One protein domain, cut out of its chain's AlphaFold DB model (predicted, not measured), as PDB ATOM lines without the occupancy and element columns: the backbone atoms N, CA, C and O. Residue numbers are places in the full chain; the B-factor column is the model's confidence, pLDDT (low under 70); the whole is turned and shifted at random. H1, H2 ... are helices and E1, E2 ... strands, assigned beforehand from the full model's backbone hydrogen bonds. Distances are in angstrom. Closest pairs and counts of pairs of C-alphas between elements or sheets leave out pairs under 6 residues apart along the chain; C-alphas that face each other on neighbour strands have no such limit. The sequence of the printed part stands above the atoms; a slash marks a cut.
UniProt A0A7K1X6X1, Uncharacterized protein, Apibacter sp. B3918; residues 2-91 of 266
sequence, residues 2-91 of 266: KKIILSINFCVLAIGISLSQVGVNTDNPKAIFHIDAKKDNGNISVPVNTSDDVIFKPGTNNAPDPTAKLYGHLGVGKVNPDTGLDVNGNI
ATOM      1  N   LYS A   2      -5.337  22.524  12.282       48.59
ATOM      2  CA  LYS A   2      -5.074  23.868  12.865       48.59
ATOM      3  C   LYS A   2      -4.868  23.908  14.396       48.59
ATOM      4  O   LYS A   2      -4.019  24.650  14.866       48.59
ATOM      5  N   LYS A   3      -5.583  23.075  15.168       51.53
ATOM      6  CA  LYS A   3      -5.430  22.994  16.639       51.53
ATOM      7  C   LYS A   3      -4.100  22.359  17.080       51.53
ATOM      8  O   LYS A   3      -3.528  22.801  18.060       51.53
ATOM      9  N   ILE A   4      -3.581  21.394  16.314       59.53
ATOM     10  CA  ILE A   4      -2.305  20.709  16.598       59.53
ATOM     11  C   ILE A   4      -1.113  21.643  16.327       59.53
ATOM     12  O   ILE A   4      -0.152  21.656  17.087       59.53
ATOM     13  N   ILE A   5      -1.208  22.490  15.294       59.62
ATOM     14  CA  ILE A   5      -0.167  23.479  14.959       59.62
ATOM     15  C   ILE A   5      -0.055  24.567  16.044       59.62
ATOM     16  O   ILE A   5       1.052  25.008  16.358       59.62
ATOM     17  N   LEU A   6      -1.180  24.968  16.653       55.97
ATOM     18  CA  LEU A   6      -1.202  25.944  17.749       55.97
ATOM     19  C   LEU A   6      -0.582  25.371  19.037       55.97
ATOM     20  O   LEU A   6       0.180  26.062  19.706       55.97
ATOM     21  N   SER A   7      -0.841  24.095  19.344       58.81
ATOM     22  CA  SER A   7      -0.241  23.402  20.493       58.81
ATOM     23  C   SER A   7       1.272  23.217  20.348       58.81
ATOM     24  O   SER A   7       2.003  23.390  21.317       58.81
ATOM     25  N   ILE A   8       1.759  22.929  19.137       62.72
ATOM     26  CA  ILE A   8       3.199  22.783  18.867       62.72
ATOM     27  C   ILE A   8       3.928  24.130  18.992       62.72
ATOM     28  O   ILE A   8       5.002  24.174  19.583       62.72
ATOM     29  N   ASN A   9       3.340  25.238  18.526       58.78
ATOM     30  CA  ASN A   9       3.945  26.569  18.680       58.78
ATOM     31  C   ASN A   9       3.995  27.038  20.145       58.78
ATOM     32  O   ASN A   9       4.985  27.634  20.558       58.78
ATOM     33  N   PHE A  10       2.968  26.731  20.947       62.00
ATOM     34  CA  PHE A  10       2.966  27.047  22.379       62.00
ATOM     35  C   PHE A  10       3.995  26.209  23.156       62.00
ATOM     36  O   PHE A  10       4.670  26.729  24.041       62.00
ATOM     37  N   CYS A  11       4.188  24.941  22.775       58.62
ATOM     38  CA  CYS A  11       5.240  24.102  23.347       58.62
ATOM     39  C   CYS A  11       6.648  24.583  22.969       58.62
ATOM     40  O   CYS A  11       7.518  24.564  23.825       58.62
ATOM     41  N   VAL A  12       6.889  25.069  21.743       59.28
ATOM     42  CA  VAL A  12       8.216  25.591  21.340       59.28
ATOM     43  C   VAL A  12       8.587  26.876  22.094       59.28
ATOM     44  O   VAL A  12       9.759  27.088  22.393       59.28
ATOM     45  N   LEU A  13       7.603  27.691  22.489       54.88
ATOM     46  CA  LEU A  13       7.833  28.893  23.299       54.88
ATOM     47  C   LEU A  13       8.140  28.583  24.782       54.88
ATOM     48  O   LEU A  13       8.708  29.420  25.476       54.88
ATOM     49  N   ALA A  14       7.800  27.381  25.263       57.22
ATOM     50  CA  ALA A  14       7.959  26.968  26.661       57.22
ATOM     51  C   ALA A  14       9.274  26.211  26.962       57.22
ATOM     52  O   ALA A  14       9.546  25.918  28.123       57.22
ATOM     53  N   ILE A  15      10.102  25.895  25.953       58.38
ATOM     54  CA  ILE A  15      11.350  25.110  26.124       58.38
ATOM     55  C   ILE A  15      12.582  26.016  26.339       58.38
ATOM     56  O   ILE A  15      13.711  25.544  26.459       58.38
ATOM     57  N   GLY A  16      12.399  27.334  26.442       54.00
ATOM     58  CA  GLY A  16      13.470  28.245  26.836       54.00
ATOM     59  C   GLY A  16      13.816  28.083  28.315       54.00
ATOM     60  O   GLY A  16      13.336  28.848  29.143       54.00
ATOM     61  N   ILE A  17      14.665  27.114  28.664       57.19
ATOM     62  CA  ILE A  17      15.403  27.126  29.933       57.19
ATOM     63  C   ILE A  17      16.368  28.318  29.913       57.19
ATOM     64  O   ILE A  17      17.548  28.191  29.599       57.19
ATOM     65  N   SER A  18      15.850  29.514  30.190       52.62
ATOM     66  CA  SER A  18      16.663  30.710  30.367       52.62
ATOM     67  C   SER A  18      17.438  30.567  31.671       52.62
ATOM     68  O   SER A  18      16.909  30.821  32.755       52.62
ATOM     69  N   LEU A  19      18.698  30.145  31.577       63.66
ATOM     70  CA  LEU A  19      19.665  30.343  32.649       63.66
ATOM     71  C   LEU A  19      19.890  31.855  32.757       63.66
ATOM     72  O   LEU A  19      20.620  32.438  31.960       63.66
ATOM     73  N   SER A  20      19.175  32.504  33.675       72.25
ATOM     74  CA  SER A  20      19.291  33.947  33.871       72.25
ATOM     75  C   SER A  20      20.656  34.257  34.483       72.25
ATOM     76  O   SER A  20      20.934  33.875  35.620       72.25
ATOM     77  N   GLN A  21      21.520  34.909  33.711       86.25
ATOM     78  CA  GLN A  21      22.756  35.515  34.192       86.25
ATOM     79  C   GLN A  21      22.518  37.012  34.361       86.25
ATOM     80  O   GLN A  21      21.905  37.648  33.504       86.25
ATOM     81  N   VAL A  22      23.023  37.580  35.452       90.38
ATOM     82  CA  VAL A  22      22.978  39.021  35.689       90.38
ATOM     83  C   VAL A  22      24.363  39.598  35.425       90.38
ATOM     84  O   VAL A  22      25.305  39.363  36.180       90.38
ATOM     85  N   GLY A  23      24.478  40.348  34.333       90.44
ATOM     86  CA  GLY A  23      25.649  41.160  34.020       90.44
ATOM     87  C   GLY A  23      25.412  42.616  34.387       90.44
ATOM     88  O   GLY A  23      24.383  43.179  34.018       90.44
ATOM     89  N   VAL A  24      26.368  43.244  35.064       93.69
ATOM     90  CA  VAL A  24      26.408  44.697  35.245       93.69
ATOM     91  C   VAL A  24      27.635  45.214  34.521       93.69
ATOM     92  O   VAL A  24      28.753  44.829  34.847       93.69
ATOM     93  N   ASN A  25      27.400  46.075  33.528       92.44
ATOM     94  CA  ASN A  25      28.457  46.722  32.752       92.44
ATOM     95  C   ASN A  25      29.433  45.728  32.076       92.44
ATOM     96  O   ASN A  25      30.570  46.059  31.780       92.44
ATOM     97  N   THR A  26      28.947  44.522  31.765       89.12
ATOM     98  CA  THR A  26      29.647  43.481  31.002       89.12
ATOM     99  C   THR A  26      28.728  42.969  29.896       89.12
ATOM    100  O   THR A  26      27.564  42.649  30.149       89.12
ATOM    101  N   ASP A  27      29.234  42.892  28.664       85.94
ATOM    102  CA  ASP A  27      28.452  42.392  27.524       85.94
ATOM    103  C   ASP A  27      28.453  40.846  27.466       85.94
ATOM    104  O   ASP A  27      27.678  40.245  26.725       85.94
ATOM    105  N   ASN A  28      29.308  40.184  28.261       85.62
ATOM    106  CA  ASN A  28      29.460  38.728  28.272       85.62
ATOM    107  C   ASN A  28      29.661  38.175  29.703       85.62
ATOM    108  O   ASN A  28      30.793  37.864  30.098       85.62
ATOM    109  N   PRO A  29      28.584  38.044  30.502       89.12
ATOM    110  CA  PRO A  29      28.649  37.512  31.864       89.12
ATOM    111  C   PRO A  29      29.271  36.105  31.927       89.12
ATOM    112  O   PRO A  29      28.900  35.214  31.167       89.12
ATOM    113  N   LYS A  30      30.209  35.874  32.860       87.25
ATOM    114  CA  LYS A  30      30.900  34.570  33.024       87.25
ATOM    115  C   LYS A  30      30.375  33.713  34.173       87.25
ATOM    116  O   LYS A  30      30.881  32.616  34.410       87.25
ATOM    117  N   ALA A  31      29.370  34.205  34.886       87.75
ATOM    118  CA  ALA A  31      28.730  33.508  35.988       87.75
ATOM    119  C   ALA A  31      27.284  33.982  36.165       87.75
ATOM    120  O   ALA A  31      26.781  34.756  35.353       87.75
ATOM    121  N   ILE A  32      26.615  33.520  37.227       88.81
ATOM    122  CA  ILE A  32      25.236  33.940  37.518       88.81
ATOM    123  C   ILE A  32      25.157  35.420  37.900       88.81
ATOM    124  O   ILE A  32      24.133  36.052  37.655       88.81
ATOM    125  N   PHE A  33      26.243  35.976  38.445       91.50
ATOM    126  CA  PHE A  33      26.401  37.403  38.675       91.50
ATOM    127  C   PHE A  33      27.816  37.839  38.301       91.50
ATOM    128  O   PHE A  33      28.786  37.251  38.787       91.50
ATOM    129  N   HIS A  34      27.925  38.833  37.422       92.81
ATOM    130  CA  HIS A  34      29.196  39.373  36.949       92.81
ATOM    131  C   HIS A  34      29.110  40.899  36.845       92.81
ATOM    132  O   HIS A  34      28.312  41.421  36.066       92.81
ATOM    133  N   ILE A  35      29.923  41.598  37.631       94.56
ATOM    134  CA  ILE A  35      30.114  43.046  37.556       94.56
ATOM    135  C   ILE A  35      31.484  43.301  36.935       94.56
ATOM    136  O   ILE A  35      32.463  42.757  37.433       94.56
ATOM    137  N   ASP A  36      31.528  44.152  35.916       93.12
ATOM    138  CA  ASP A  36      32.747  44.691  35.302       93.12
ATOM    139  C   ASP A  36      32.720  46.209  35.492       93.12
ATOM    140  O   ASP A  36      31.902  46.907  34.891       93.12
ATOM    141  N   ALA A  37      33.522  46.746  36.411       94.12
ATOM    142  CA  ALA A  37      33.383  48.146  36.805       94.12
ATOM    143  C   ALA A  37      33.792  49.120  35.684       94.12
ATOM    144  O   ALA A  37      33.171  50.178  35.546       94.12
ATOM    145  N   LYS A  38      34.795  48.782  34.869       93.25
ATOM    146  CA  LYS A  38      35.314  49.653  33.801       93.25
ATOM    147  C   LYS A  38      34.726  49.402  32.416       93.25
ATOM    148  O   LYS A  38      34.954  50.221  31.526       93.25
ATOM    149  N   LYS A  39      33.947  48.337  32.222       91.19
ATOM    150  CA  LYS A  39      33.489  47.868  30.903       91.19
ATOM    151  C   LYS A  39      34.653  47.565  29.956       91.19
ATOM    152  O   LYS A  39      34.579  47.859  28.760       91.19
ATOM    153  N   ASP A  40      35.752  47.026  30.461       88.62
ATOM    154  CA  ASP A  40      36.980  46.841  29.677       88.62
ATOM    155  C   ASP A  40      37.279  45.373  29.329       88.62
ATOM    156  O   ASP A  40      38.298  45.077  28.695       88.62
ATOM    157  N   ASN A  41      36.342  44.463  29.616       79.06
ATOM    158  CA  ASN A  41      36.423  43.062  29.197       79.06
ATOM    159  C   ASN A  41      35.979  42.799  27.746       79.06
ATOM    160  O   ASN A  41      36.206  41.706  27.217       79.06
ATOM    161  N   GLY A  42      35.367  43.792  27.088       72.12
ATOM    162  CA  GLY A  42      34.867  43.701  25.712       72.12
ATOM    163  C   GLY A  42      33.840  42.580  25.482       72.12
ATOM    164  O   GLY A  42      33.417  41.871  26.394       72.12
ATOM    165  N   ASN A  43      33.443  42.376  24.223       78.19
ATOM    166  CA  ASN A  43      32.612  41.232  23.832       78.19
ATOM    167  C   ASN A  43      33.483  40.006  23.490       78.19
ATOM    168  O   ASN A  43      33.455  39.497  22.369       78.19
ATOM    169  N   ILE A  44      34.322  39.570  24.435       73.12
ATOM    170  CA  ILE A  44      35.270  38.460  24.249       73.12
ATOM    171  C   ILE A  44      34.869  37.277  25.144       73.12
ATOM    172  O   ILE A  44      34.317  37.426  26.237       73.12
ATOM    173  N   SER A  45      35.092  36.050  24.664       74.38
ATOM    174  CA  SER A  45      34.733  34.819  25.385       74.38
ATOM    175  C   SER A  45      35.565  34.592  26.655       74.38
ATOM    176  O   SER A  45      35.074  33.947  27.582       74.38
ATOM    177  N   VAL A  46      36.764  35.166  26.728       78.06
ATOM    178  CA  VAL A  46      37.658  35.147  27.890       78.06
ATOM    179  C   VAL A  46      38.003  36.597  28.249       78.06
ATOM    180  O   VAL A  46      38.635  37.269  27.435       78.06
ATOM    181  N   PRO A  47      37.573  37.099  29.418       79.94
ATOM    182  CA  PRO A  47      37.897  38.449  29.870       79.94
ATOM    183  C   PRO A  47      39.407  38.604  30.099       79.94
ATOM    184  O   PRO A  47      40.054  37.668  30.572       79.94
ATOM    185  N   VAL A  48      39.969  39.765  29.757       76.06
ATOM    186  CA  VAL A  48      41.423  40.030  29.802       76.06
ATOM    187  C   VAL A  48      41.820  41.164  30.759       76.06
ATOM    188  O   VAL A  48      43.009  41.318  31.015       76.06
ATOM    189  N   ASN A  49      40.862  41.882  31.362       87.31
ATOM    190  CA  ASN A  49      41.100  43.017  32.267       87.31
ATOM    191  C   ASN A  49      40.349  42.873  33.600       87.31
ATOM    192  O   ASN A  49      39.810  43.815  34.158       87.31
ATOM    193  N   THR A  50      40.373  41.678  34.176       90.00
ATOM    194  CA  THR A  50      39.435  41.302  35.244       90.00
ATOM    195  C   THR A  50      39.710  41.898  36.615       90.00
ATOM    196  O   THR A  50      39.071  41.496  37.581       90.00
ATOM    197  N   SER A  51      40.701  42.781  36.746       92.88
ATOM    198  CA  SER A  51      41.206  43.271  38.038       92.88
ATOM    199  C   SER A  51      40.168  44.045  38.856       92.88
ATOM    200  O   SER A  51      40.279  44.123  40.076       92.88
ATOM    201  N   ASP A  52      39.157  44.590  38.188       92.50
ATOM    202  CA  ASP A  52      38.039  45.324  38.775       92.50
ATOM    203  C   ASP A  52      36.707  44.571  38.685       92.50
ATOM    204  O   ASP A  52      35.663  45.117  39.050       92.50
ATOM    205  N   ASP A  53      36.744  43.304  38.271       94.19
ATOM    206  CA  ASP A  53      35.552  42.474  38.207       94.19
ATOM    207  C   ASP A  53      35.182  41.924  39.584       94.19
ATOM    208  O   ASP A  53      36.038  41.545  40.391       94.19
ATOM    209  N   VAL A  54      33.881  41.776  39.814       95.81
ATOM    210  CA  VAL A  54      33.343  40.974  40.915       95.81
ATOM    211  C   VAL A  54      32.416  39.926  40.333       95.81
ATOM    212  O   VAL A  54      31.460  40.239  39.617       95.81
ATOM    213  N   ILE A  55      32.689  38.663  40.641       93.94
ATOM    214  CA  ILE A  55      31.959  37.534  40.079       93.94
ATOM    215  C   ILE A  55      31.482  36.593  41.178       93.94
ATOM    216  O   ILE A  55      32.231  36.255  42.091       93.94
ATOM    217  N   PHE A  56      30.250  36.112  41.058       93.56
ATOM    218  CA  PHE A  56      29.755  35.015  41.881       93.56
ATOM    219  C   PHE A  56      29.447  33.810  41.000       93.56
ATOM    220  O   PHE A  56      28.510  33.838  40.195       93.56
ATOM    221  N   LYS A  57      30.235  32.743  41.149       88.88
ATOM    222  CA  LYS A  57      30.020  31.459  40.477       88.88
ATOM    223  C   LYS A  57      29.266  30.508  41.394       88.88
ATOM    224  O   LYS A  57      29.711  30.301  42.518       88.88
ATOM    225  N   PRO A  58      28.160  29.895  40.951       83.44
ATOM    226  CA  PRO A  58      27.520  28.859  41.743       83.44
ATOM    227  C   PRO A  58      28.430  27.628  41.803       83.44
ATOM    228  O   PRO A  58      29.117  27.312  40.829       83.44
ATOM    229  N   GLY A  59      28.392  26.912  42.925       77.19
ATOM    230  CA  GLY A  59      28.951  25.567  42.984       77.19
ATOM    231  C   GLY A  59      28.218  24.675  41.984       77.19
ATOM    232  O   GLY A  59      26.995  24.761  41.847       77.19
ATOM    233  N   THR A  60      28.947  23.845  41.245       66.56
ATOM    234  CA  THR A  60      28.330  22.909  40.306       66.56
ATOM    235  C   THR A  60      28.036  21.601  41.023       66.56
ATOM    236  O   THR A  60      28.930  20.940  41.533       66.56
ATOM    237  N   ASN A  61      26.781  21.159  40.993       56.28
ATOM    238  CA  ASN A  61      26.356  19.815  41.408       56.28
ATOM    239  C   ASN A  61      26.908  18.679  40.520       56.28
ATOM    240  O   ASN A  61      26.550  17.524  40.718       56.28
ATOM    241  N   ASN A  62      27.781  19.006  39.562       54.59
ATOM    242  CA  ASN A  62      28.396  18.088  38.606       54.59
ATOM    243  C   ASN A  62      29.883  17.829  38.909       54.59
ATOM    244  O   ASN A  62      30.616  17.397  38.018       54.59
ATOM    245  N   ALA A  63      30.357  18.120  40.126       56.78
ATOM    246  CA  ALA A  63      31.698  17.717  40.524       56.78
ATOM    247  C   ALA A  63      31.804  16.175  40.448       56.78
ATOM    248  O   ALA A  63      30.964  15.488  41.029       56.78
ATOM    249  N   PRO A  64      32.815  15.610  39.757       57.88
ATOM    250  CA  PRO A  64      33.052  14.161  39.736       57.88
ATOM    251  C   PRO A  64      33.295  13.577  41.133       57.88
ATOM    252  O   PRO A  64      33.175  12.371  41.338       57.88
ATOM    253  N   ASP A  65      33.668  14.442  42.076       58.72
ATOM    254  CA  ASP A  65      33.964  14.120  43.457       58.72
ATOM    255  C   ASP A  65      32.743  14.421  44.353       58.72
ATOM    256  O   ASP A  65      32.426  15.591  44.584       58.72
ATOM    257  N   PRO A  66      32.065  13.397  44.903       56.97
ATOM    258  CA  PRO A  66      30.942  13.569  45.827       56.97
ATOM    259  C   PRO A  66      31.345  14.165  47.189       56.97
ATOM    260  O   PRO A  66      30.471  14.448  48.009       56.97
ATOM    261  N   THR A  67      32.642  14.363  47.449       57.12
ATOM    262  CA  THR A  67      33.163  15.076  48.626       57.12
ATOM    263  C   THR A  67      33.480  16.549  48.347       57.12
ATOM    264  O   THR A  67      33.700  17.315  49.291       57.12
ATOM    265  N   ALA A  68      33.440  16.979  47.078       56.88
ATOM    266  CA  ALA A  68      33.612  18.377  46.716       56.88
ATOM    267  C   ALA A  68      32.450  19.199  47.285       56.88
ATOM    268  O   ALA A  68      31.284  19.053  46.914       56.88
ATOM    269  N   LYS A  69      32.782  20.080  48.225       56.34
ATOM    270  CA  LYS A  69      31.836  21.022  48.812       56.34
ATOM    271  C   LYS A  69      31.288  21.943  47.716       56.34
ATOM    272  O   LYS A  69      32.021  22.744  47.148       56.34
ATOM    273  N   LEU A  70      29.986  21.830  47.456       65.00
ATOM    274  CA  LEU A  70      29.214  22.533  46.419       65.00
ATOM    275  C   LEU A  70      28.991  24.032  46.713       65.00
ATOM    276  O   LEU A  70      27.903  24.560  46.478       65.00
ATOM    277  N   TYR A  71      29.970  24.725  47.290       71.62
ATOM    278  CA  TYR A  71      29.810  26.137  47.622       71.62
ATOM    279  C   TYR A  71      29.971  27.014  46.379       71.62
ATOM    280  O   TYR A  71      30.709  26.685  45.453       71.62
ATOM    281  N   GLY A  72      29.252  28.135  46.355       84.69
ATOM    282  CA  GLY A  72      29.538  29.195  45.397       84.69
ATOM    283  C   GLY A  72      30.896  29.835  45.682       84.69
ATOM    284  O   GLY A  72      31.364  29.832  46.820       84.69
ATOM    285  N   HIS A  73      31.502  30.395  44.645       91.12
ATOM    286  CA  HIS A  73      32.789  31.071  44.700       91.12
ATOM    287  C   HIS A  73      32.612  32.556  44.385       91.12
ATOM    288  O   HIS A  73      32.049  32.907  43.344       91.12
ATOM    289  N   LEU A  74      33.110  33.417  45.269       94.81
ATOM    290  CA  LEU A  74      33.205  34.856  45.067       94.81
ATOM    291  C   LEU A  74      34.619  35.203  44.598       94.81
ATOM    292  O   LEU A  74      35.586  35.009  45.330       94.81
ATOM    293  N   GLY A  75      34.737  35.714  43.377       95.38
ATOM    294  CA  GLY A  75      35.983  36.268  42.854       95.38
ATOM    295  C   GLY A  75      35.950  37.792  42.881       95.38
ATOM    296  O   GLY A  75      34.966  38.389  42.444       95.38
ATOM    297  N   VAL A  76      37.023  38.415  43.365       96.62
ATOM    298  CA  VAL A  76      37.259  39.867  43.277       96.62
ATOM    299  C   VAL A  76      38.572  40.073  42.535       96.62
ATOM    300  O   VAL A  76      39.614  39.578  42.960       96.62
ATOM    301  N   GLY A  77      38.534  40.743  41.388       94.62
ATOM    302  CA  GLY A  77      39.691  40.862  40.504       94.62
ATOM    303  C   GLY A  77      40.012  39.584  39.705       94.62
ATOM    304  O   GLY A  77      41.068  39.489  39.068       94.62
ATOM    305  N   LYS A  78      39.139  38.564  39.778       92.00
ATOM    306  CA  LYS A  78      39.363  37.218  39.227       92.00
ATOM    307  C   LYS A  78      38.057  36.585  38.745       92.00
ATOM    308  O   LYS A  78      37.175  36.275  39.539       92.00
ATOM    309  N   VAL A  79      37.959  36.308  37.444       90.44
ATOM    310  CA  VAL A  79      36.758  35.690  36.831       90.44
ATOM    311  C   VAL A  79      36.693  34.167  36.977       90.44
ATOM    312  O   VAL A  79      35.659  33.562  36.707       90.44
ATOM    313  N   ASN A  80      37.784  33.525  37.393       89.00
ATOM    314  CA  ASN A  80      37.864  32.088  37.660       89.00
ATOM    315  C   ASN A  80      38.440  31.865  39.069       89.00
ATOM    316  O   ASN A  80      39.623  31.564  39.173       89.00
ATOM    317  N   PRO A  81      37.658  32.095  40.141       91.06
ATOM    318  CA  PRO A  81      38.111  31.861  41.513       91.06
ATOM    319  C   PRO A  81      38.389  30.370  41.768       91.06
ATOM    320  O   PRO A  81      37.598  29.523  41.352       91.06
ATOM    321  N   ASP A  82      39.482  30.068  42.473       87.81
ATOM    322  CA  ASP A  82      39.921  28.697  42.792       87.81
ATOM    323  C   ASP A  82      39.416  28.220  44.171       87.81
ATOM    324  O   ASP A  82      39.456  27.032  44.488       87.81
ATOM    325  N   THR A  83      38.935  29.141  45.011       87.94
ATOM    326  CA  THR A  83      38.423  28.874  46.368       87.94
ATOM    327  C   THR A  83      37.184  29.724  46.671       87.94
ATOM    328  O   THR A  83      36.742  30.498  45.825       87.94
ATOM    329  N   GLY A  84      36.540  29.528  47.827       88.31
ATOM    330  CA  GLY A  84      35.241  30.141  48.156       88.31
ATOM    331  C   GLY A  84      35.227  31.675  48.082       88.31
ATOM    332  O   GLY A  84      34.268  32.250  47.577       88.31
ATOM    333  N   LEU A  85      36.306  32.329  48.522       93.56
ATOM    334  CA  LEU A  85      36.584  33.749  48.297       93.56
ATOM    335  C   LEU A  85      38.008  33.875  47.753       93.56
ATOM    336  O   LEU A  85      38.957  33.506  48.440       93.56
ATOM    337  N   ASP A  86      38.154  34.400  46.542       94.75
ATOM    338  CA  ASP A  86      39.439  34.534  45.858       94.75
ATOM    339  C   ASP A  86      39.634  35.982  45.393       94.75
ATOM    340  O   ASP A  86      38.858  36.502  44.586       94.75
ATOM    341  N   VAL A  87      40.641  36.651  45.952       96.00
ATOM    342  CA  VAL A  87      40.893  38.081  45.748       96.00
ATOM    343  C   VAL A  87      42.240  38.255  45.060       96.00
ATOM    344  O   VAL A  87      43.285  37.955  45.636       96.00
ATOM    345  N   ASN A  88      42.229  38.796  43.844       94.81
ATOM    346  CA  ASN A  88      43.434  39.230  43.148       94.81
ATOM    347  C   ASN A  88      43.740  40.690  43.512       94.81
ATOM    348  O   ASN A  88      43.410  41.619  42.777       94.81
ATOM    349  N   GLY A  89      44.316  40.895  44.696       93.69
ATOM    350  CA  GLY A  89      44.626  42.219  45.224       93.69
ATOM    351  C   GLY A  89      44.875  42.217  46.730       93.69
ATOM    352  O   GLY A  89      45.012  41.169  47.357       93.69
ATOM    353  N   ASN A  90      44.925  43.413  47.315       93.44
ATOM    354  CA  ASN A  90      45.085  43.580  48.759       93.44
ATOM    355  C   ASN A  90      43.736  43.461  49.481       93.44
ATOM    356  O   ASN A  90      42.723  43.972  49.004       93.44
ATOM    357  N   ILE A  91      43.746  42.873  50.678       93.94
ATOM    358  CA  ILE A  91      42.596  42.833  51.589       93.94
ATOM    359  C   ILE A  91      42.871  43.778  52.762       93.94
ATOM    360  O   ILE A  91      43.940  43.729  53.369       93.94
TER     361      ILE A  91
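Overview. This is residues 2 to 91 of the 266 residues of an uncharacterized protein of Apibacter sp. B3918 (UniProt A0A7K1X6X1). With little regular structure, a five-stranded sheet and its loops make a body from which residues 2 to 18, with H1, stick out. The printed part has 90 residues, 31 in named elements: H1, then E1 to E5, a mixed sheet in this order; the class is mixed. It is only just loose, close to extended, with radius of gyration of the C-alphas 18.0 A and spans 65 by 37 by 17 A.

Along the chain. Strands E1 to E5 are residues 22-24, 33-36, 53-57, 73-76 and 85-87. H1, residues 2-13, 17.3 A long, begins at (-5.074, 23.868, 12.865); E5 ends at (40.893, 38.081, 45.748).

Arrangement. E2, E3 and E4 form a meander of antiparallel hairpins; edge strand E1 is parallel to E2, edge strand E5 to E4. N 34 and O 22, N 35 and O 54, N 55 and O 75, N 86 and O 74 are within hydrogen-bond range, 2.9 A. H1 is not on the sheet; every O i to N i+4 pair is within range.

Size, cuts and confidence. Both meander links are long; pLDDT is under 70 at residues 2-19 and 60-70.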